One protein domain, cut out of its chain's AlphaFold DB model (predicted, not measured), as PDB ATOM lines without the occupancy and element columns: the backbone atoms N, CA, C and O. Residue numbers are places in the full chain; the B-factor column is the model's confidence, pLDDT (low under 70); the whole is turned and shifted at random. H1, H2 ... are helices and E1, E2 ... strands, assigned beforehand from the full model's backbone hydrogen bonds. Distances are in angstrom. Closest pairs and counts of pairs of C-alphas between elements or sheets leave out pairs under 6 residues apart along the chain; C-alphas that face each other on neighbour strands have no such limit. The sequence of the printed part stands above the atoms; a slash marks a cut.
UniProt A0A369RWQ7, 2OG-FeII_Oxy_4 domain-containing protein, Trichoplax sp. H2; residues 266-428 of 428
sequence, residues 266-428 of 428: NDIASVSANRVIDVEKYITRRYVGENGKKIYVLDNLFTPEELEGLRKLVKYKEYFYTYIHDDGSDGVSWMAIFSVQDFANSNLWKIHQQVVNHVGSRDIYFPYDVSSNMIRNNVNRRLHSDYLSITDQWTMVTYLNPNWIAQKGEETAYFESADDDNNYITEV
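AT A GLANCE: This is residues 266 to 428 of the 428 residues of the protein "2OG-FeII_Oxy_4 domain-containing protein" of Trichoplax sp. H2 (UniProt A0A369RWQ7). Little regular structure: a rounded body mostly of loops, with the antiparallel sheet E3 E4 E5 and H1 on one side, hairpin E1 E2 and H3 opposite, and unnamed residues 374 to 412 passing through the middle. Its 163 residues, 59 in named elements, are mixed: E1 E2 H1 E3 E4 H2 H3 E5 E6 E7. It is compact, radius of gyration of the C-alphas 16.2 A, spanning 43 by 35 by 34 A.

HOW THE PARTS SIT: Strands E3, 319 to 321, E4, 334 to 337, and E5, 371 to 373, pair through N 320 and O 335, 3.0 A, and N 336 and O 372, 2.9 A. H1, 304 to 316, only grazes this sheet; its closest C-alphas to E5 are Val 314 and Ser 372, 7.4 A. H2, 340 to 344, and H3, 347 to 359, are close but not clearly touching, Phe 343 to Trp 349 C-alphas 6.1 A. Every O i to N i+4 pair is within hydrogen-bond range in H2 and H3, 5 of 9 in H1. Hairpin E1, 283 to 288, and E2, 294 to 298, has N 287 and O 295 at 2.9 A; hairpin E6, 413 to 415, and E7, 424 to 427, has N 414 and O 426 at 2.8 A.

IN THESE COORDINATES: First to last C-alpha, H1 measures 19.4 A and H3 19.1 A. E1 begins at C-alpha 283 (158.310, 68.200, 143.537); E7 ends at C-alpha 427 (164.742, 58.859, 133.115).

THE WHOLE: The printed part has no cut; links E3 to E4, H3 to E5 and E5 to E6 are long. pLDDT is under 70 at residues 315 to 316, 323 to 330 and 388 to 391.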
ATOM      1  N   ASN A 266     179.971  74.642 154.083       84.12
ATOM      2  CA  ASN A 266     179.185  75.877 154.246       84.12
ATOM      3  C   ASN A 266     179.909  77.148 153.789       84.12
ATOM      4  O   ASN A 266     179.262  78.106 153.366       84.12
ATOM      5  N   ASP A 267     181.237  77.161 153.879       82.19
ATOM      6  CA  ASP A 267     182.041  78.319 153.484       82.19
ATOM      7  C   ASP A 267     182.198  78.379 151.953       82.19
ATOM      8  O   ASP A 267     182.487  79.432 151.392       82.19
ATOM      9  N   ILE A 268     182.000  77.247 151.264       74.31
ATOM     10  CA  ILE A 268     182.098  77.133 149.802       74.31
ATOM     11  C   ILE A 268     180.723  77.312 149.148       74.31
ATOM     12  O   ILE A 268     180.594  78.023 148.152       74.31
ATOM     13  N   ALA A 269     179.701  76.682 149.724       74.06
ATOM     14  CA  ALA A 269     178.314  76.772 149.300       74.06
ATOM     15  C   ALA A 269     177.477  77.328 150.451       74.06
ATOM     16  O   ALA A 269     176.937  76.585 151.275       74.06
ATOM     17  N   SER A 270     177.405  78.656 150.520       74.69
ATOM     18  CA  SER A 270     176.659  79.370 151.553       74.69
ATOM     19  C   SER A 270     175.152  79.246 151.322       74.69
ATOM     20  O   SER A 270     174.493  80.170 150.864       74.69
ATOM     21  N   VAL A 271     174.610  78.077 151.652       82.12
ATOM     22  CA  VAL A 271     173.170  77.841 151.766       82.12
ATOM     23  C   VAL A 271     172.684  78.499 153.055       82.12
ATOM     24  O   VAL A 271     173.347  78.406 154.095       82.12
ATOM     25  N   SER A 272     171.533  79.170 153.011       83.19
ATOM     26  CA  SER A 272     170.984  79.857 154.187       83.19
ATOM     27  C   SER A 272     170.684  78.879 155.332       83.19
ATOM     28  O   SER A 272     170.003  77.869 155.154       83.19
ATOM     29  N   ALA A 273     171.180  79.185 156.535       78.12
ATOM     30  CA  ALA A 273     171.151  78.269 157.681       78.12
ATOM     31  C   ALA A 273     169.755  77.980 158.250       78.12
ATOM     32  O   ALA A 273     169.588  76.950 158.909       78.12
ATOM     33  N   ASN A 274     168.798  78.878 157.998       82.19
ATOM     34  CA  ASN A 274     167.446  78.866 158.567       82.19
ATOM     35  C   ASN A 274     166.364  78.748 157.484       82.19
ATOM     36  O   ASN A 274     165.217  79.136 157.697       82.19
ATOM     37  N   ARG A 275     166.727  78.269 156.291       88.00
ATOM     38  CA  ARG A 275     165.786  78.122 155.185       88.00
ATOM     39  C   ARG A 275     164.855  76.934 155.445       88.00
ATOM     40  O   ARG A 275     165.281  75.782 155.388       88.00
ATOM     41  N   VAL A 276     163.587  77.242 155.704       91.31
ATOM     42  CA  VAL A 276     162.494  76.265 155.735       91.31
ATOM     43  C   VAL A 276     161.865  76.211 154.347       91.31
ATOM     44  O   VAL A 276     161.533  77.255 153.782       91.31
ATOM     45  N   ILE A 277     161.737  75.012 153.786       93.62
ATOM     46  CA  ILE A 277     161.155  74.795 152.461       93.62
ATOM     47  C   ILE A 277     159.828  74.052 152.554       93.62
ATOM     48  O   ILE A 277     159.660  73.116 153.329       93.62
ATOM     49  N   ASP A 278     158.895  74.460 151.705       95.75
ATOM     50  CA  ASP A 278     157.700  73.689 151.390       95.75
ATOM     51  C   ASP A 278     158.070  72.691 150.286       95.75
ATOM     52  O   ASP A 278     158.057  73.039 149.105       95.75
ATOM     53  N   VAL A 279     158.513  71.495 150.687       96.00
ATOM     54  CA  VAL A 279     159.073  70.466 149.788       96.00
ATOM     55  C   VAL A 279     158.116  70.146 148.640       96.00
ATOM     56  O   VAL A 279     158.549  69.999 147.499       96.00
ATOM     57  N   GLU A 280     156.817  70.109 148.928       97.00
ATOM     58  CA  GLU A 280     155.765  69.765 147.975       97.00
ATOM     59  C   GLU A 280     155.748  70.694 146.754       97.00
ATOM     60  O   GLU A 280     155.522  70.232 145.638       97.00
ATOM     61  N   LYS A 281     156.078  71.982 146.932       97.06
ATOM     62  CA  LYS A 281     156.160  72.960 145.832       97.06
ATOM     63  C   LYS A 281     157.317  72.720 144.868       97.06
ATOM     64  O   LYS A 281     157.266  73.217 143.747       97.06
ATOM     65  N   TYR A 282     158.359  72.021 145.308       97.06
ATOM     66  CA  TYR A 282     159.527  71.735 144.478       97.06
ATOM     67  C   TYR A 282     159.398  70.396 143.753       97.06
ATOM     68  O   TYR A 282     160.093  70.198 142.761       97.06
ATOM     69  N   ILE A 283     158.519  69.489 144.202       97.50
ATOM     70  CA  ILE A 283     158.310  68.200 143.537       97.50
ATOM     71  C   ILE A 283     157.563  68.419 142.218       97.50
ATOM     72  O   ILE A 283     156.364  68.698 142.204       97.50
ATOM     73  N   THR A 284     158.260  68.227 141.101       95.88
ATOM     74  CA  THR A 284     157.696  68.366 139.753       95.88
ATOM     75  C   THR A 284     157.235  67.040 139.171       95.88
ATOM     76  O   THR A 284     156.302  67.022 138.367       95.88
ATOM     77  N   ARG A 285     157.832  65.915 139.590       95.94
ATOM     78  CA  ARG A 285     157.424  64.569 139.154       95.94
ATOM     79  C   ARG A 285     157.511  63.546 140.278       95.94
ATOM     80  O   ARG A 285     158.354  63.648 141.172       95.94
ATOM     81  N   ARG A 286     156.636  62.543 140.204       97.00
ATOM     82  CA  ARG A 286     156.587  61.386 141.105       97.00
ATOM     83  C   ARG A 286     156.473  60.123 140.278       97.00
ATOM     84  O   ARG A 286     155.590  60.039 139.427       97.00
ATOM     85  N   TYR A 287     157.309  59.148 140.585       95.81
ATOM     86  CA  TYR A 287     157.242  57.820 139.998       95.81
ATOM     87  C   TYR A 287     157.206  56.784 141.110       95.81
ATOM     88  O   TYR A 287     157.802  56.972 142.175       95.81
ATOM     89  N   VAL A 288     156.492  55.697 140.855       93.75
ATOM     90  CA  VAL A 288     156.443  54.534 141.730       93.75
ATOM     91  C   VAL A 288     156.678  53.326 140.842       93.75
ATOM     92  O   VAL A 288     155.901  53.095 139.919       93.75
ATOM     93  N   GLY A 289     157.769  52.616 141.097       89.38
ATOM     94  CA  GLY A 289     158.054  51.345 140.451       89.38
ATOM     95  C   GLY A 289     157.078  50.256 140.895       89.38
ATOM     96  O   GLY A 289     156.410  50.385 141.927       89.38
ATOM     97  N   GLU A 290     157.024  49.158 140.155       88.94
ATOM     98  CA  GLU A 290     156.169  47.999 140.428       88.94
ATOM     99  C   GLU A 290     156.415  47.423 141.828       88.94
ATOM    100  O   GLU A 290     155.479  47.032 142.527       88.94
ATOM    101  N   ASN A 291     157.666  47.473 142.296       85.25
ATOM    102  CA  ASN A 291     158.047  47.039 143.641       85.25
ATOM    103  C   ASN A 291     157.786  48.094 144.737       85.25
ATOM    104  O   ASN A 291     158.284  47.973 145.857       85.25
ATOM    105  N   GLY A 292     157.055  49.169 144.425       87.44
ATOM    106  CA  GLY A 292     156.719  50.249 145.356       87.44
ATOM    107  C   GLY A 292     157.865  51.225 145.652       87.44
ATOM    108  O   GLY A 292     157.699  52.119 146.489       87.44
ATOM    109  N   LYS A 293     159.017  51.085 144.979       86.81
ATOM    110  CA  LYS A 293     160.141  52.033 145.063       86.81
ATOM    111  C   LYS A 293     159.711  53.381 144.494       86.81
ATOM    112  O   LYS A 293     159.094  53.435 143.436       86.81
ATOM    113  N   LYS A 294     160.032  54.470 145.186       92.12
ATOM    114  CA  LYS A 294     159.552  55.811 144.827       92.12
ATOM    115  C   LYS A 294     160.693  56.686 144.337       92.12
ATOM    116  O   LYS A 294     161.766  56.687 144.934       92.12
ATOM    117  N   ILE A 295     160.428  57.472 143.299       94.69
ATOM    118  CA  ILE A 295     161.347  58.478 142.762       94.69
ATOM    119  C   ILE A 295     160.623  59.822 142.780       94.69
ATOM    120  O   ILE A 295     159.490  59.937 142.305       94.69
ATOM    121  N   TYR A 296     161.285  60.838 143.326       96.31
ATOM    122  CA  TYR A 296     160.789  62.209 143.377       96.31
ATOM    123  C   TYR A 296     161.768  63.107 142.630       96.31
ATOM    124  O   TYR A 296     162.955  63.119 142.950       96.31
ATOM    125  N   VAL A 297     161.268  63.862 141.652       95.38
ATOM    126  CA  VAL A 297     162.054  64.870 140.928       95.38
ATOM    127  C   VAL A 297     161.732  66.228 141.523       95.38
ATOM    128  O   VAL A 297     160.558  66.599 141.589       95.38
ATOM    129  N   LEU A 298     162.763  66.931 141.996       95.62
ATOM    130  CA  LEU A 298     162.633  68.243 142.615       95.62
ATOM    131  C   LEU A 298     163.394  69.289 141.803       95.62
ATOM    132  O   LEU A 298     164.622  69.247 141.748       95.62
ATOM    133  N   ASP A 299     162.677  70.264 141.251       92.38
ATOM    134  CA  ASP A 299     163.275  71.356 140.481       92.38
ATOM    135  C   ASP A 299     163.357  72.635 141.310       92.38
ATOM    136  O   ASP A 299     162.492  72.922 142.135       92.38
ATOM    137  N   ASN A 300     164.396  73.440 141.069       91.19
ATOM    138  CA  ASN A 300     164.630  74.727 141.742       91.19
ATOM    139  C   ASN A 300     164.783  74.635 143.274       91.19
ATOM    140  O   ASN A 300     164.581  75.619 143.986       91.19
ATOM    141  N   LEU A 301     165.184  73.467 143.793       92.00
ATOM    142  CA  LEU A 301     165.439  73.266 145.223       92.00
ATOM    143  C   LEU A 301     166.584  74.151 145.747       92.00
ATOM    144  O   LEU A 301     166.560  74.563 146.903       92.00
ATOM    145  N   PHE A 302     167.566  74.491 144.914       90.38
ATOM    146  CA  PHE A 302     168.672  75.393 145.248       90.38
ATOM    147  C   PHE A 302     168.658  76.613 144.331       90.38
ATOM    148  O   PHE A 302     168.286  76.500 143.161       90.38
ATOM    149  N   THR A 303     169.068  77.775 144.846       87.94
ATOM    150  CA  THR A 303     169.201  78.968 143.998       87.94
ATOM    151  C   THR A 303     170.400  78.827 143.049       87.94
ATOM    152  O   THR A 303     171.328  78.056 143.327       87.94
ATOM    153  N   PRO A 304     170.435  79.574 141.929       86.19
ATOM    154  CA  PRO A 304     171.591  79.583 141.035       86.19
ATOM    155  C   PRO A 304     172.916  79.911 141.743       86.19
ATOM    156  O   PRO A 304     173.943  79.311 141.429       86.19
ATOM    157  N   GLU A 305     172.899  80.818 142.722       85.12
ATOM    158  CA  GLU A 305     174.074  81.216 143.504       85.12
ATOM    159  C   GLU A 305     174.551  80.092 144.433       85.12
ATOM    160  O   GLU A 305     175.755  79.843 144.532       85.12
ATOM    161  N   GLU A 306     173.618  79.385 145.082       86.94
ATOM    162  CA  GLU A 306     173.922  78.217 145.916       86.94
ATOM    163  C   GLU A 306     174.556  77.099 145.073       86.94
ATOM    164  O   GLU A 306     175.594  76.547 145.453       86.94
ATOM    165  N   LEU A 307     173.989  76.815 143.894       86.19
ATOM    166  CA  LEU A 307     174.534  75.833 142.951       86.19
ATOM    167  C   LEU A 307     175.915  76.244 142.433       86.19
ATOM    168  O   LEU A 307     176.807  75.401 142.358       86.19
ATOM    169  N   GLU A 308     176.139  77.521 142.122       83.88
ATOM    170  CA  GLU A 308     177.460  77.996 141.703       83.88
ATOM    171  C   GLU A 308     178.504  77.855 142.824       83.88
ATOM    172  O   GLU A 308     179.649  77.475 142.568       83.88
ATOM    173  N   GLY A 309     178.107  78.075 144.081       82.81
ATOM    174  CA  GLY A 309     178.923  77.747 145.251       82.81
ATOM    175  C   GLY A 309     179.296  76.263 145.296       82.81
ATOM    176  O   GLY A 309     180.476  75.920 145.400       82.81
ATOM    177  N   LEU A 310     178.318  75.366 145.125       82.62
ATOM    178  CA  LEU A 310     178.557  73.918 145.103       82.62
ATOM    179  C   LEU A 310     179.474  73.491 143.952       82.62
ATOM    180  O   LEU A 310     180.363  72.664 144.144       82.62
ATOM    181  N   ARG A 311     179.349  74.094 142.770       82.00
ATOM    182  CA  ARG A 311     180.216  73.784 141.621       82.00
ATOM    183  C   ARG A 311     181.675  74.164 141.851       82.00
ATOM    184  O   ARG A 311     182.570  73.511 141.317       82.00
ATOM    185  N   LYS A 312     181.963  75.150 142.708       77.56
ATOM    186  CA  LYS A 312     183.351  75.434 143.117       77.56
ATOM    187  C   LYS A 312     183.978  74.248 143.856       77.56
ATOM    188  O   LYS A 312     185.191  74.077 143.763       77.56
ATOM    189  N   LEU A 313     183.196  73.387 144.514       72.12
ATOM    190  CA  LEU A 313     183.708  72.159 145.145       72.12
ATOM    191  C   LEU A 313     184.328  71.214 144.115       72.12
ATOM    192  O   LEU A 313     185.413  70.682 144.351       72.12
ATOM    193  N   VAL A 314     183.681  71.074 142.956       71.62
ATOM    194  CA  VAL A 314     184.126  70.222 141.842       71.62
ATOM    195  C   VAL A 314     185.496  70.656 141.312       71.62
ATOM    196  O   VAL A 314     186.288  69.839 140.857       71.62
ATOM    197  N   LYS A 315     185.841  71.941 141.418       68.81
ATOM    198  CA  LYS A 315     187.140  72.445 140.952       68.81
ATOM    199  C   LYS A 315     188.303  72.105 141.896       68.81
ATOM    200  O   LYS A 315     189.452  72.097 141.453       68.81
ATOM    201  N   TYR A 316     188.037  71.872 143.183       69.25
ATOM    202  CA  TYR A 316     189.086  71.945 144.208       69.25
ATOM    203  C   TYR A 316     189.074  70.826 145.255       69.25
ATOM    204  O   TYR A 316     189.962  70.787 146.116       69.25
ATOM    205  N   LYS A 317     188.105  69.911 145.196       76.44
ATOM    206  CA  LYS A 317     188.165  68.662 145.958       76.44
ATOM    207  C   LYS A 317     189.141  67.677 145.321       76.44
ATOM    208  O   LYS A 317     189.596  67.839 144.192       76.44
ATOM    209  N   GLU A 318     189.542  66.696 146.116       75.81
ATOM    210  CA  GLU A 318     190.455  65.651 145.681       75.81
ATOM    211  C   GLU A 318     189.680  64.600 144.895       75.81
ATOM    212  O   GLU A 318     188.919  63.824 145.469       75.81
ATOM    213  N   TYR A 319     189.870  64.616 143.577       78.62
ATOM    214  CA  TYR A 319     189.350  63.587 142.694       78.62
ATOM    215  C   TYR A 319     190.336  62.432 142.620       78.62
ATOM    216  O   TYR A 319     191.532  62.627 142.380       78.62
ATOM    217  N   PHE A 320     189.824  61.220 142.769       75.81
ATOM    218  CA  PHE A 320     190.563  60.012 142.440       75.81
ATOM    219  C   PHE A 320     189.990  59.387 141.176       75.81
ATOM    220  O   PHE A 320     188.790  59.448 140.906       75.81
ATOM    221  N   TYR A 321     190.893  58.788 140.404       78.12
ATOM    222  CA  TYR A 321     190.543  58.033 139.217       78.12
ATOM    223  C   TYR A 321     190.500  56.542 139.535       78.12
ATOM    224  O   TYR A 321     191.531  55.966 139.908       78.12
ATOM    225  N   THR A 322     189.353  55.904 139.311       72.00
ATOM    226  CA  THR A 322     189.222  54.447 139.343       72.00
ATOM    227  C   THR A 322     188.836  53.903 137.970       72.00
ATOM    228  O   THR A 322     188.035  54.476 137.244       72.00
ATOM    229  N   TYR A 323     189.461  52.788 137.608       64.38
ATOM    230  CA  TYR A 323     189.093  51.949 136.461       64.38
ATOM    231  C   TYR A 323     188.720  50.537 136.934       64.38
ATOM    232  O   TYR A 323     188.617  49.608 136.137       64.38
ATOM    233  N   ILE A 324     188.615  50.346 138.257       58.84
ATOM    234  CA  ILE A 324     188.285  49.054 138.847       58.84
ATOM    235  C   ILE A 324     186.804  48.816 138.581       58.84
ATOM    236  O   ILE A 324     185.957  49.556 139.063       58.84
ATOM    237  N   HIS A 325     186.539  47.785 137.791       58.91
ATOM    238  CA  HIS A 325     185.213  47.286 137.473       58.91
ATOM    239  C   HIS A 325     185.013  45.968 138.225       58.91
ATOM    240  O   HIS A 325     185.180  44.899 137.637       58.91
ATOM    241  N   ASP A 326     184.764  46.031 139.531       58.50
ATOM    242  CA  ASP A 326     184.248  44.876 140.266       58.50
ATOM    243  C   ASP A 326     182.713  44.839 140.186       58.50
ATOM    244  O   ASP A 326     182.075  45.807 139.763       58.50
ATOM    245  N   ASP A 327     182.121  43.697 140.536       53.94
ATOM    246  CA  ASP A 327     180.684  43.425 140.366       53.94
ATOM    247  C   ASP A 327     179.775  44.323 141.233       53.94
ATOM    248  O   ASP A 327     178.558  44.265 141.108       53.94
ATOM    249  N   GLY A 328     180.351  45.173 142.092       58.81
ATOM    250  CA  GLY A 328     179.630  46.153 142.911       58.81
ATOM    251  C   GLY A 328     179.901  47.617 142.550       58.81
ATOM    252  O   GLY A 328     179.414  48.499 143.250       58.81
ATOM    253  N   SER A 329     180.696  47.899 141.512       69.69
ATOM    254  CA  SER A 329     181.011  49.271 141.101       69.69
ATOM    255  C   SER A 329     179.954  49.842 140.149       69.69
ATOM    256  O   SER A 329     179.605  49.225 139.143       69.69
ATOM    257  N   ASP A 330     179.554  51.090 140.407       69.31
ATOM    258  CA  ASP A 330     178.745  51.944 139.520       69.31
ATOM    259  C   ASP A 330     179.443  52.299 138.183       69.31
ATOM    260  O   ASP A 330     178.839  52.865 137.266       69.31
ATOM    261  N   GLY A 331     180.729  51.954 138.050       74.69
ATOM    262  CA  GLY A 331     181.556  52.220 136.880       74.69
ATOM    263  C   GLY A 331     181.970  53.687 136.715       74.69
ATOM    264  O   GLY A 331     182.536  54.051 135.676       74.69
ATOM    265  N   VAL A 332     181.739  54.532 137.726       79.69
ATOM    266  CA  VAL A 332     182.144  55.940 137.713       79.69
ATOM    267  C   VAL A 332     183.660  56.049 137.828       79.69
ATOM    268  O   VAL A 332     184.289  55.533 138.749       79.69
ATOM    269  N   SER A 333     184.274  56.761 136.882       77.62
ATOM    270  CA  SER A 333     185.734  56.860 136.831       77.62
ATOM    271  C   SER A 333     186.321  57.969 137.700       77.62
ATOM    272  O   SER A 333     187.457  57.841 138.147       77.62
ATOM    273  N   TRP A 334     185.579  59.055 137.928       83.62
ATOM    274  CA  TRP A 334     186.050  60.243 138.639       83.62
ATOM    275  C   TRP A 334     185.118  60.582 139.790       83.62
ATOM    276  O   TRP A 334     183.986  61.011 139.566       83.62
ATOM    277  N   MET A 335     185.628  60.439 141.010       82.25
ATOM    278  CA  MET A 335     184.861  60.665 142.228       82.25
ATOM    279  C   MET A 335     185.645  61.553 143.195       82.25
ATOM    280  O   MET A 335     186.853  61.386 143.375       82.25
ATOM    281  N   ALA A 336     184.940  62.494 143.817       83.50
ATOM    282  CA  ALA A 336     185.409  63.256 144.966       83.50
ATOM    283  C   ALA A 336     184.564  62.888 146.188       83.50
ATOM    284  O   ALA A 336     183.354  63.102 146.191       83.50
ATOM    285  N   ILE A 337     185.199  62.343 147.227       81.38
ATOM    286  CA  ILE A 337     184.528  61.976 148.485       81.38
ATOM    287  C   ILE A 337     184.530  63.173 149.441       81.38
ATOM    288  O   ILE A 337     185.536  63.878 149.580       81.38
ATOM    289  N   PHE A 338     183.416  63.372 150.144       83.38
ATOM    290  CA  PHE A 338     183.268  64.394 151.174       83.38
ATOM    291  C   PHE A 338     183.262  63.777 152.573       83.38
ATOM    292  O   PHE A 338     182.863  62.636 152.789       83.38
ATOM    293  N   SER A 339     183.695  64.563 153.559       86.81
ATOM    294  CA  SER A 339     183.517  64.208 154.964       86.81
ATOM    295  C   SER A 339     182.022  64.156 155.280       86.81
ATOM    296  O   SER A 339     181.339  65.180 155.219       86.81
ATOM    297  N   VAL A 340     181.527  62.975 155.660       91.00
ATOM    298  CA  VAL A 340     180.141  62.785 156.120       91.00
ATOM    299  C   VAL A 340     179.823  63.730 157.279       91.00
ATOM    300  O   VAL A 340     178.742  64.304 157.326       91.00
ATOM    301  N   GLN A 341     180.785  63.958 158.177       91.75
ATOM    302  CA  GLN A 341     180.620  64.881 159.298       91.75
ATOM    303  C   GLN A 341     180.483  66.337 158.837       91.75
ATOM    304  O   GLN A 341     179.651  67.070 159.370       91.75
ATOM    305  N   ASP A 342     181.279  66.764 157.853       89.56
ATOM    306  CA  ASP A 342     181.191  68.130 157.323       89.56
ATOM    307  C   ASP A 342     179.880  68.338 156.564       89.56
ATOM    308  O   ASP A 342     179.273  69.401 156.684       89.56
ATOM    309  N   PHE A 343     179.422  67.321 155.825       91.31
ATOM    310  CA  PHE A 343     178.127  67.348 155.151       91.31
ATOM    311  C   PHE A 343     176.972  67.365 156.156       91.31
ATOM    312  O   PHE A 343     176.114  68.235 156.052       91.31
ATOM    313  N   ALA A 344     176.979  66.509 157.180       93.19
ATOM    314  CA  ALA A 344     175.955  66.499 158.230       93.19
ATOM    315  C   ALA A 344     175.868  67.836 158.995       93.19
ATOM    316  O   ALA A 344     174.786  68.255 159.395       93.19
ATOM    317  N   ASN A 345     176.996  68.537 159.157       91.56
ATOM    318  CA  ASN A 345     177.049  69.870 159.770       91.56
ATOM    319  C   ASN A 345     176.690  71.009 158.796       91.56
ATOM    320  O   ASN A 345     176.683  72.183 159.181       91.56
ATOM    321  N   SER A 346     176.446  70.695 157.523       91.19
ATOM    322  CA  SER A 346     176.216  71.696 156.492       91.19
ATOM    323  C   SER A 346     174.757  72.142 156.407       91.19
ATOM    324  O   SER A 346     173.826  71.402 156.721       91.19
ATOM    325  N   ASN A 347     174.544  73.355 155.907       91.19
ATOM    326  CA  ASN A 347     173.215  73.851 155.571       91.19
ATOM    327  C   ASN A 347     172.631  73.123 154.349       91.19
ATOM    328  O   ASN A 347     171.414  73.040 154.220       91.19
ATOM    329  N   LEU A 348     173.480  72.523 153.504       90.44
ATOM    330  CA  LEU A 348     173.044  71.649 152.417       90.44
ATOM    331  C   LEU A 348     172.290  70.428 152.961       90.44
ATOM    332  O   LEU A 348     171.190  70.126 152.494       90.44
ATOM    333  N   TRP A 349     172.833  69.776 153.993       93.00
ATOM    334  CA  TRP A 349     172.164  68.649 154.641       93.00
ATOM    335  C   TRP A 349     170.841  69.053 155.292       93.00
ATOM    336  O   TRP A 349     169.873  68.317 155.175       93.00
ATOM    337  N   LYS A 350     170.739  70.243 155.897       92.69
ATOM    338  CA  LYS A 350     169.465  70.721 156.472       92.69
ATOM    339  C   LYS A 350     168.331  70.807 155.444       92.69
ATOM    340  O   LYS A 350     167.174  70.599 155.799       92.69
ATOM    341  N   ILE A 351     168.644  71.115 154.185       93.50
ATOM    342  CA  ILE A 351     167.664  71.088 153.089       93.50
ATOM    343  C   ILE A 351     167.314  69.642 152.720       93.50
ATOM    344  O   ILE A 351     166.137  69.296 152.664       93.50
ATOM    345  N   HIS A 352     168.319  68.781 152.546       93.44
ATOM    346  CA  HIS A 352     168.117  67.358 152.228       93.44
ATOM    347  C   HIS A 352     167.317  66.629 153.323       93.44
ATOM    348  O   HIS A 352     166.463  65.797 153.026       93.44
ATOM    349  N   GLN A 353     167.527  66.997 154.588       93.94
ATOM    350  CA  GLN A 353     166.796  66.468 155.732       93.94
ATOM    351  C   GLN A 353     165.310  66.851 155.691       93.94
ATOM    352  O   GLN A 353     164.458  66.020 155.983       93.94
ATOM    353  N   GLN A 354     164.974  68.080 155.283       94.69
ATOM    354  CA  GLN A 354     163.574  68.473 155.085       94.69
ATOM    355  C   GLN A 354     162.915  67.654 153.968       94.69
ATOM    356  O   GLN A 354     161.786  67.201 154.137       94.69
ATOM    357  N   VAL A 355     163.631  67.407 152.864       95.31
ATOM    358  CA  VAL A 355     163.125  66.589 151.748       95.31
ATOM    359  C   VAL A 355     162.846  65.155 152.197       95.31
ATOM    360  O   VAL A 355     161.738  64.664 151.997       95.31
ATOM    361  N   VAL A 356     163.810  64.489 152.837       93.75
ATOM    362  CA  VAL A 356     163.644  63.083 153.246       93.75
ATOM    363  C   VAL A 356     162.622  62.898 154.355       93.75
ATOM    364  O   VAL A 356     161.932  61.889 154.362       93.75
ATOM    365  N   ASN A 357     162.456  63.879 155.243       93.06
ATOM    366  CA  ASN A 357     161.403  63.835 156.253       93.06
ATOM    367  C   ASN A 357     160.003  64.007 155.636       93.06
ATOM    368  O   ASN A 357     159.025  63.559 156.223       93.06
ATOM    369  N   HIS A 358     159.895  64.646 154.464       94.38
ATOM    370  CA  HIS A 358     158.628  64.785 153.735       94.38
ATOM    371  C   HIS A 358     158.272  63.532 152.929       94.38
ATOM    372  O   HIS A 358     157.110  63.133 152.899       94.38
ATOM    373  N   VAL A 359     159.248  62.918 152.249       93.06
ATOM    374  CA  VAL A 359     158.993  61.778 151.340       93.06
ATOM    375  C   VAL A 359     159.232  60.405 151.973       93.06
ATOM    376  O   VAL A 359     158.707  59.398 151.488       93.06
ATOM    377  N   GLY A 360     160.045  60.359 153.025       90.38
ATOM    378  CA  GLY A 360     160.431  59.153 153.739       90.38
ATOM    379  C   GLY A 360     159.415  58.731 154.797       90.38
ATOM    380  O   GLY A 360     158.462  59.437 155.112       90.38
ATOM    381  N   SER A 361     159.630  57.541 155.352       87.31
ATOM    382  CA  SER A 361     158.785  56.954 156.400       87.31
ATOM    383  C   SER A 361     159.336  57.121 157.815       87.31
ATOM    384  O   SER A 361     158.700  56.676 158.768       87.31
ATOM    385  N   ARG A 362     160.527  57.710 157.969       86.88
ATOM    386  CA  ARG A 362     161.181  57.908 159.268       86.88
ATOM    387  C   ARG A 362     161.254  59.378 159.630       86.88
ATOM    388  O   ARG A 362     161.465  60.229 158.775       86.88
ATOM    389  N   ASP A 363     161.236  59.627 160.932       81.56
ATOM    390  CA  ASP A 363     161.413  60.969 161.487       81.56
ATOM    391  C   ASP A 363     162.862  61.470 161.371       81.56
ATOM    392  O   ASP A 363     163.126  62.673 161.431       81.56
ATOM    393  N   ILE A 364     163.825  60.543 161.262       88.12
ATOM    394  CA  ILE A 364     165.255  60.853 161.266       88.12
ATOM    395  C   ILE A 364     166.002  59.987 160.252       88.12
ATOM    396  O   ILE A 364     165.991  58.755 160.315       88.12
ATOM    397  N   TYR A 365     166.750  60.667 159.388       91.44
ATOM    398  CA  TYR A 365     167.746  60.093 158.493       91.44
ATOM    399  C   TYR A 365     169.131  60.675 158.798       91.44
ATOM    400  O   TYR A 365     169.248  61.769 159.350       91.44
ATOM    401  N   PHE A 366     170.181  59.944 158.420       91.75
ATOM    402  CA  PHE A 366     171.572  60.381 158.543       91.75
ATOM    403  C   PHE A 366     172.319  60.118 157.235       91.75
ATOM    404  O   PHE A 366     172.157  59.036 156.662       91.75
ATOM    405  N   PRO A 367     173.170  61.051 156.778       92.94
ATOM    406  CA  PRO A 367     174.049  60.787 155.655       92.94
ATOM    407  C   PRO A 367     175.123  59.786 156.091       92.94
ATOM    408  O   PRO A 367     175.664  59.885 157.194       92.94
ATOM    409  N   TYR A 368     175.444  58.828 155.228       90.38
ATOM    410  CA  TYR A 368     176.518  57.858 155.474       90.38
ATOM    411  C   TYR A 368     177.497  57.727 154.305       90.38
ATOM    412  O   TYR A 368     178.610  57.247 154.516       90.38
ATOM    413  N   ASP A 369     177.106  58.186 153.117       88.19
ATOM    414  CA  ASP A 369     177.950  58.280 151.933       88.19
ATOM    415  C   ASP A 369     177.643  59.589 151.198       88.19
ATOM    416  O   ASP A 369     176.480  59.966 151.048       88.19
ATOM    417  N   VAL A 370     178.691  60.330 150.838       88.50
ATOM    418  CA  VAL A 370     178.589  61.647 150.201       88.50
ATOM    419  C   VAL A 370     179.752  61.803 149.234       88.50
ATOM    420  O   VAL A 370     180.911  61.962 149.636       88.50
ATOM    421  N   SER A 371     179.433  61.814 147.947       87.19
ATOM    422  CA  SER A 371     180.406  61.946 146.873       87.19
ATOM    423  C   SER A 371     179.895  62.876 145.770       87.19
ATOM    424  O   SER A 371     178.715  63.210 145.690       87.19
ATOM    425  N   SER A 372     180.816  63.352 144.938       86.88
ATOM    426  CA  SER A 372     180.511  64.033 143.684       86.88
ATOM    427  C   SER A 372     181.188  63.279 142.557       86.88
ATOM    428  O   SER A 372     182.410  63.091 142.564       86.88
ATOM    429  N   ASN A 373     180.377  62.882 141.585       84.56
ATOM    430  CA  ASN A 373     180.802  62.132 140.420       84.56
ATOM    431  C   ASN A 373     180.936  63.076 139.223       84.56
ATOM    432  O   ASN A 373     180.057  63.897 138.969       84.56
ATOM    433  N   MET A 374     182.037  62.953 138.480       82.38
ATOM    434  CA  MET A 374     182.198  63.610 137.182       82.38
ATOM    435  C   MET A 374     181.932  62.578 136.088       82.38
ATOM    436  O   MET A 374     182.800  61.765 135.755       82.38
ATOM    437  N   ILE A 375     180.720  62.615 135.545       81.75
ATOM    438  CA  ILE A 375     180.290  61.746 134.452       81.75
ATOM    439  C   ILE A 375     180.614  62.432 133.124       81.75
ATOM    440  O   ILE A 375     180.538  63.652 133.000       81.75
ATOM    441  N   ARG A 376     181.066  61.637 132.153       78.69
ATOM    442  CA  ARG A 376     181.325  62.063 130.776       78.69
ATOM    443  C   ARG A 376     180.921  60.939 129.831       78.69
ATOM    444  O   ARG A 376     180.909  59.772 130.225       78.69
ATOM    445  N   ASN A 377     180.724  61.277 128.562       75.62
ATOM    446  CA  ASN A 377     180.390  60.350 127.474       75.62
ATOM    447  C   ASN A 377     181.312  59.119 127.300       75.62
ATOM    448  O   ASN A 377     180.965  58.192 126.576       75.62
ATOM    449  N   ASN A 378     182.491  59.100 127.917       75.44
ATOM    450  CA  ASN A 378     183.463  58.013 127.823       75.44
ATOM    451  C   ASN A 378     183.540  57.128 129.078       75.44
ATOM    452  O   ASN A 378     184.337  56.179 129.094       75.44
ATOM    453  N   VAL A 379     182.725  57.408 130.098       75.88
ATOM    454  CA  VAL A 379     182.636  56.637 131.346       75.88
ATOM    455  C   VAL A 379     181.733  55.415 131.147       75.88
ATOM    456  O   VAL A 379     180.636  55.520 130.603       75.88
ATOM    457  N   ASN A 380     182.185  54.248 131.610       75.44
ATOM    458  CA  ASN A 380     181.406  53.006 131.581       75.44
ATOM    459  C   ASN A 380     180.456  52.928 132.775       75.44
ATOM    460  O   ASN A 380     180.722  52.193 133.724       75.44
ATOM    461  N   ARG A 381     179.361  53.679 132.734       78.44
ATOM    462  CA  ARG A 381     178.320  53.569 133.760       78.44
ATOM    463  C   ARG A 381     177.702  52.173 133.731       78.44
ATOM    464  O   ARG A 381     177.510  51.606 132.654       78.44
ATOM    465  N   ARG A 382     177.400  51.637 134.908       79.94
ATOM    466  CA  ARG A 382     176.677  50.375 135.064       79.94
ATOM    467  C   ARG A 382     175.402  50.594 135.851       79.94
ATOM    468  O   ARG A 382     175.324  51.475 136.711       79.94
ATOM    469  N   LEU A 383     174.428  49.749 135.551       84.00
ATOM    470  CA  LEU A 383     173.282  49.578 136.415       84.00
ATOM    471  C   LEU A 383     173.786  49.085 137.779       84.00
ATOM    472  O   LEU A 383     174.622  48.186 137.850       84.00
ATOM    473  N   HIS A 384     173.359  49.747 138.847       83.62
ATOM    474  CA  HIS A 384     173.765  49.429 140.209       83.62
ATOM    475  C   HIS A 384     172.656  49.825 141.184       83.62
ATOM    476  O   HIS A 384     171.710  50.531 140.832       83.62
ATOM    477  N   SER A 385     172.787  49.356 142.419       79.00
ATOM    478  CA  SER A 385     171.908  49.706 143.525       79.00
ATOM    479  C   SER A 385     172.750  50.239 144.676       79.00
ATOM    480  O   SER A 385     173.587  49.517 145.211       79.00
ATOM    481  N   ASP A 386     172.463  51.464 145.111       74.50
ATOM    482  CA  ASP A 386     173.041  52.058 146.330       74.50
ATOM    483  C   ASP A 386     172.458  51.464 147.626       74.50
ATOM    484  O   ASP A 386     172.820  51.851 148.740       74.50
ATOM    485  N   TYR A 387     171.511  50.536 147.478       70.12
ATOM    486  CA  TYR A 387     170.663  50.011 148.533       70.12
ATOM    487  C   TYR A 387     171.121  48.639 149.038       70.12
ATOM    488  O   TYR A 387     171.431  47.731 148.263       70.12
ATOM    489  N   LEU A 388     171.070  48.469 150.364       62.94
ATOM    490  CA  LEU A 388     171.102  47.169 151.034       62.94
ATOM    491  C   LEU A 388     169.666  46.758 151.399       62.94
ATOM    492  O   LEU A 388     168.964  47.518 152.064       62.94
ATOM    493  N   SER A 389     169.261  45.533 151.036       61.97
ATOM    494  CA  SER A 389     167.891  44.964 151.100       61.97
ATOM    495  C   SER A 389     167.141  44.987 152.437       61.97
ATOM    496  O   SER A 389     166.018  44.499 152.530       61.97
ATOM    497  N   ILE A 390     167.729  45.560 153.482       59.16
ATOM    498  CA  ILE A 390     167.245  45.496 154.862       59.16
ATOM    499  C   ILE A 390     167.023  46.872 155.511       59.16
ATOM    500  O   ILE A 390     166.703  46.939 156.697       59.16
ATOM    501  N   THR A 391     167.191  47.983 154.786       68.25
ATOM    502  CA  THR A 391     167.178  49.330 155.389       68.25
ATOM    503  C   THR A 391     166.421  50.357 154.560       68.25
ATOM    504  O   THR A 391     166.761  50.564 153.413       68.25
ATOM    505  N   ASP A 392     165.463  51.074 155.152       80.50
ATOM    506  CA  ASP A 392     164.846  52.270 154.545       80.50
ATOM    507  C   ASP A 392     165.913  53.372 154.379       80.50
ATOM    508  O   ASP A 392     166.364  53.981 155.356       80.50
ATOM    509  N   GLN A 393     166.382  53.517 153.138       87.00
ATOM    510  CA  GLN A 393     167.488  54.359 152.684       87.00
ATOM    511  C   GLN A 393     167.035  55.171 151.468       87.00
ATOM    512  O   GLN A 393     166.260  54.686 150.647       87.00
ATOM    513  N   TRP A 394     167.573  56.384 151.340       90.12
ATOM    514  CA  TRP A 394     167.326  57.276 150.210       90.12
ATOM    515  C   TRP A 394     168.651  57.727 149.604       90.12
ATOM    516  O   TRP A 394     169.495  58.271 150.319       90.12
ATOM    517  N   THR A 395     168.798  57.560 148.290       91.25
ATOM    518  CA  THR A 395     169.847  58.224 147.506       91.25
ATOM    519  C   THR A 395     169.315  59.563 147.014       91.25
ATOM    520  O   THR A 395     168.203  59.649 146.496       91.25
ATOM    521  N   MET A 396     170.118  60.618 147.157       92.44
ATOM    522  CA  MET A 396     169.797  61.950 146.649       92.44
ATOM    523  C   MET A 396     170.861  62.384 145.654       92.44
ATOM    524  O   MET A 396     172.036  62.489 146.003       92.44
ATOM    525  N   VAL A 397     170.437  62.670 144.425       90.81
ATOM    526  CA  VAL A 397     171.313  63.135 143.348       90.81
ATOM    527  C   VAL A 397     171.012  64.606 143.089       90.81
ATOM    528  O   VAL A 397     169.910  64.962 142.686       90.81
ATOM    529  N   THR A 398     171.994  65.475 143.341       89.69
ATOM    530  CA  THR A 398     171.912  66.897 142.982       89.69
ATOM    531  C   THR A 398     172.717  67.136 141.713       89.69
ATOM    532  O   THR A 398     173.947  67.043 141.729       89.69
ATOM    533  N   TYR A 399     172.041  67.486 140.621       87.69
ATOM    534  CA  TYR A 399     172.706  67.861 139.379       87.69
ATOM    535  C   TYR A 399     173.362  69.237 139.504       87.69
ATOM    536  O   TYR A 399     172.730  70.227 139.876       87.69
ATOM    537  N   LEU A 400     174.649  69.308 139.168       86.06
ATOM    538  CA  LEU A 400     175.435  70.539 139.250       86.06
ATOM    539  C   LEU A 400     175.610  71.223 137.890       86.06
ATOM    540  O   LEU A 400     176.261  72.258 137.813       86.06
ATOM    541  N   ASN A 401     175.024  70.699 136.818       81.31
ATOM    542  CA  ASN A 401     175.227  71.202 135.464       81.31
ATOM    543  C   ASN A 401     174.191  72.302 135.138       81.31
ATOM    544  O   ASN A 401     172.992  72.027 135.125       81.31
ATOM    545  N   PRO A 402     174.599  73.555 134.866       73.81
ATOM    546  CA  PRO A 402     173.696  74.598 134.398       73.81
ATOM    547  C   PRO A 402     173.174  74.288 132.997       73.81
ATOM    548  O   PRO A 402     173.921  73.855 132.116       73.81
ATOM    549  N   ASN A 403     171.905  74.626 132.764       71.00
ATOM    550  CA  ASN A 403     171.285  74.603 131.440       71.00
ATOM    551  C   ASN A 403     171.391  73.228 130.757       71.00
ATOM    552  O   ASN A 403     171.574  73.138 129.533       71.00
ATOM    553  N   TRP A 404     171.354  72.148 131.543       76.19
ATOM    554  CA  TRP A 404     171.178  70.815 130.988       76.19
ATOM    555  C   TRP A 404     169.765  70.698 130.423       76.19
ATOM    556  O   TRP A 404     168.806  71.161 131.028       76.19
ATOM    557  N   ILE A 405     169.665  70.119 129.235       74.62
ATOM    558  CA  ILE A 405     168.415  69.743 128.582       74.62
ATOM    559  C   ILE A 405     168.539  68.280 128.154       74.62
ATOM    560  O   ILE A 405     169.656  67.841 127.870       74.62
ATOM    561  N   ALA A 406     167.418  67.563 128.063       72.94
ATOM    562  CA  ALA A 406     167.385  66.134 127.724       72.94
ATOM    563  C   ALA A 406     168.228  65.791 126.476       72.94
ATOM    564  O   ALA A 406     169.012  64.856 126.459       72.94
ATOM    565  N   GLN A 407     168.235  66.646 125.448       74.88
ATOM    566  CA  GLN A 407     168.979  66.391 124.204       74.88
ATOM    567  C   GLN A 407     170.511  66.293 124.361       74.88
ATOM    568  O   GLN A 407     171.206  65.992 123.391       74.88
ATOM    569  N   LYS A 408     171.062  66.579 125.545       75.81
ATOM    570  CA  LYS A 408     172.494  66.442 125.835       75.81
ATOM    571  C   LYS A 408     172.891  65.036 126.323       75.81
ATOM    572  O   LYS A 408     174.092  64.800 126.420       75.81
ATOM    573  N   GLY A 409     171.940  64.130 126.587       71.31
ATOM    574  CA  GLY A 409     172.178  62.680 126.672       71.31
ATOM    575  C   GLY A 409     172.967  62.170 127.885       71.31
ATOM    576  O   GLY A 409     173.783  61.256 127.739       71.31
ATOM    577  N   GLU A 410     172.772  62.754 129.072       75.62
ATOM    578  CA  GLU A 410     173.337  62.207 130.322       75.62
ATOM    579  C   GLU A 410     172.302  62.142 131.462       75.62
ATOM    580  O   GLU A 410     172.634  62.377 132.624       75.62
ATOM    581  N   GLU A 411     171.058  61.797 131.131       81.56
ATOM    582  CA  GLU A 411     169.983  61.532 132.093       81.56
ATOM    583  C   GLU A 411     170.365  60.420 133.084       81.56
ATOM    584  O   GLU A 411     171.156  59.514 132.774       81.56
ATOM    585  N   THR A 412     169.764  60.458 134.276       87.44
ATOM    586  CA  THR A 412     169.779  59.295 135.172       87.44
ATOM    587  C   THR A 412     168.579  58.419 134.850       87.44
ATOM    588  O   THR A 412     167.437  58.815 135.078       87.44
ATOM    589  N   ALA A 413     168.844  57.223 134.330       89.31
ATOM    590  CA  ALA A 413     167.832  56.201 134.104       89.31
ATOM    591  C   ALA A 413     167.649  55.332 135.357       89.31
ATOM    592  O   ALA A 413     168.624  54.898 135.978       89.31
ATOM    593  N   TYR A 414     166.395  55.065 135.706       90.81
ATOM    594  CA  TYR A 414     165.982  54.272 136.857       90.81
ATOM    595  C   TYR A 414     165.287  52.991 136.400       90.81
ATOM    596  O   TYR A 414     164.449  53.016 135.498       90.81
ATOM    597  N   PHE A 415     165.600  51.886 137.075       90.69
ATOM    598  CA  PHE A 415     165.114  50.539 136.772       90.69
ATOM    599  C   PHE A 415     164.616  49.851 138.051       90.69
ATOM    600  O   PHE A 415     164.980  50.245 139.164       90.69
ATOM    601  N   GLU A 416     163.796  48.810 137.908       88.06
ATOM    602  CA  GLU A 416     163.251  48.042 139.039       88.06
ATOM    603  C   GLU A 416     164.331  47.294 139.834       88.06
ATOM    604  O   GLU A 416     164.276  47.216 141.073       88.06
ATOM    605  N   SER A 417     165.335  46.771 139.131       83.31
ATOM    606  CA  SER A 417     166.421  45.954 139.674       83.31
ATOM    607  C   SER A 417     167.778  46.441 139.173       83.31
ATOM    608  O   SER A 417     167.860  47.081 138.134       83.31
ATOM    609  N   ALA A 418     168.845  46.124 139.912       79.50
ATOM    610  CA  ALA A 418     170.215  46.372 139.470       79.50
ATOM    611  C   ALA A 418     170.724  45.322 138.459       79.50
ATOM    612  O   ALA A 418     171.713  45.560 137.773       79.50
ATOM    613  N   ASP A 419     170.041  44.176 138.381       80.81
ATOM    614  CA  ASP A 419     170.455  43.011 137.590       80.81
ATOM    615  C   ASP A 419     169.662  42.854 136.278       80.81
ATOM    616  O   ASP A 419     169.899  41.910 135.526       80.81
ATOM    617  N   ASP A 420     168.699  43.743 136.014       79.62
ATOM    618  CA  ASP A 420     167.800  43.662 134.861       79.62
ATOM    619  C   ASP A 420     167.521  45.053 134.280       79.62
ATOM    620  O   ASP A 420     166.881  45.894 134.916       79.62
ATOM    621  N   ASP A 421     167.999  45.275 133.058       81.31
ATOM    622  CA  ASP A 421     167.842  46.516 132.301       81.31
ATOM    623  C   ASP A 421     166.555  46.561 131.456       81.31
ATOM    624  O   ASP A 421     166.269  47.584 130.834       81.31
ATOM    625  N   ASN A 422     165.735  45.503 131.464       85.06
ATOM    626  CA  ASN A 422     164.462  45.482 130.734       85.06
ATOM    627  C   ASN A 422     163.334  46.183 131.498       85.06
ATOM    628  O   ASN A 422     162.403  46.714 130.891       85.06
ATOM    629  N   ASN A 423     163.417  46.201 132.828       87.44
ATOM    630  CA  ASN A 423     162.383  46.755 133.698       87.44
ATOM    631  C   ASN A 423     162.670  48.227 134.026       87.44
ATOM    632  O   ASN A 423     163.056  48.586 135.140       87.44
ATOM    633  N   TYR A 424     162.514  49.072 133.009       90.50
ATOM    634  CA  TYR A 424     162.705  50.521 133.072       90.50
ATOM    635  C   TYR A 424     161.546  51.230 133.791       90.50
ATOM    636  O   TYR A 424     160.378  50.974 133.498       90.50
ATOM    637  N   ILE A 425     161.869  52.173 134.681       90.94
ATOM    638  CA  ILE A 425     160.887  53.003 135.397       90.94
ATOM    639  C   ILE A 425     160.760  54.380 134.734       90.94
ATOM    640  O   ILE A 425     159.669  54.790 134.343       90.94
ATOM    641  N   THR A 426     161.865  55.130 134.670       91.62
ATOM    642  CA  THR A 426     161.910  56.503 134.136       91.62
ATOM    643  C   THR A 426     163.349  56.965 133.922       91.62
ATOM    644  O   THR A 426     164.280  56.414 134.503       91.62
ATOM    645  N   GLU A 427     163.523  58.053 133.179       88.56
ATOM    646  CA  GLU A 427     164.742  58.859 133.115       88.56
ATOM    647  C   GLU A 427     164.459  60.294 133.575       88.56
ATOM    648  O   GLU A 427     163.327  60.780 133.441       88.56
ATOM    649  N   VAL A 428     165.462  60.935 134.183       84.75
ATOM    650  CA  VAL A 428     165.370  62.287 134.767       84.75
ATOM    651  C   VAL A 428     166.551  63.147 134.364       84.75
ATOM    652  O   VAL A 428     167.707  62.679 134.543       84.75
TER     653      VAL A 428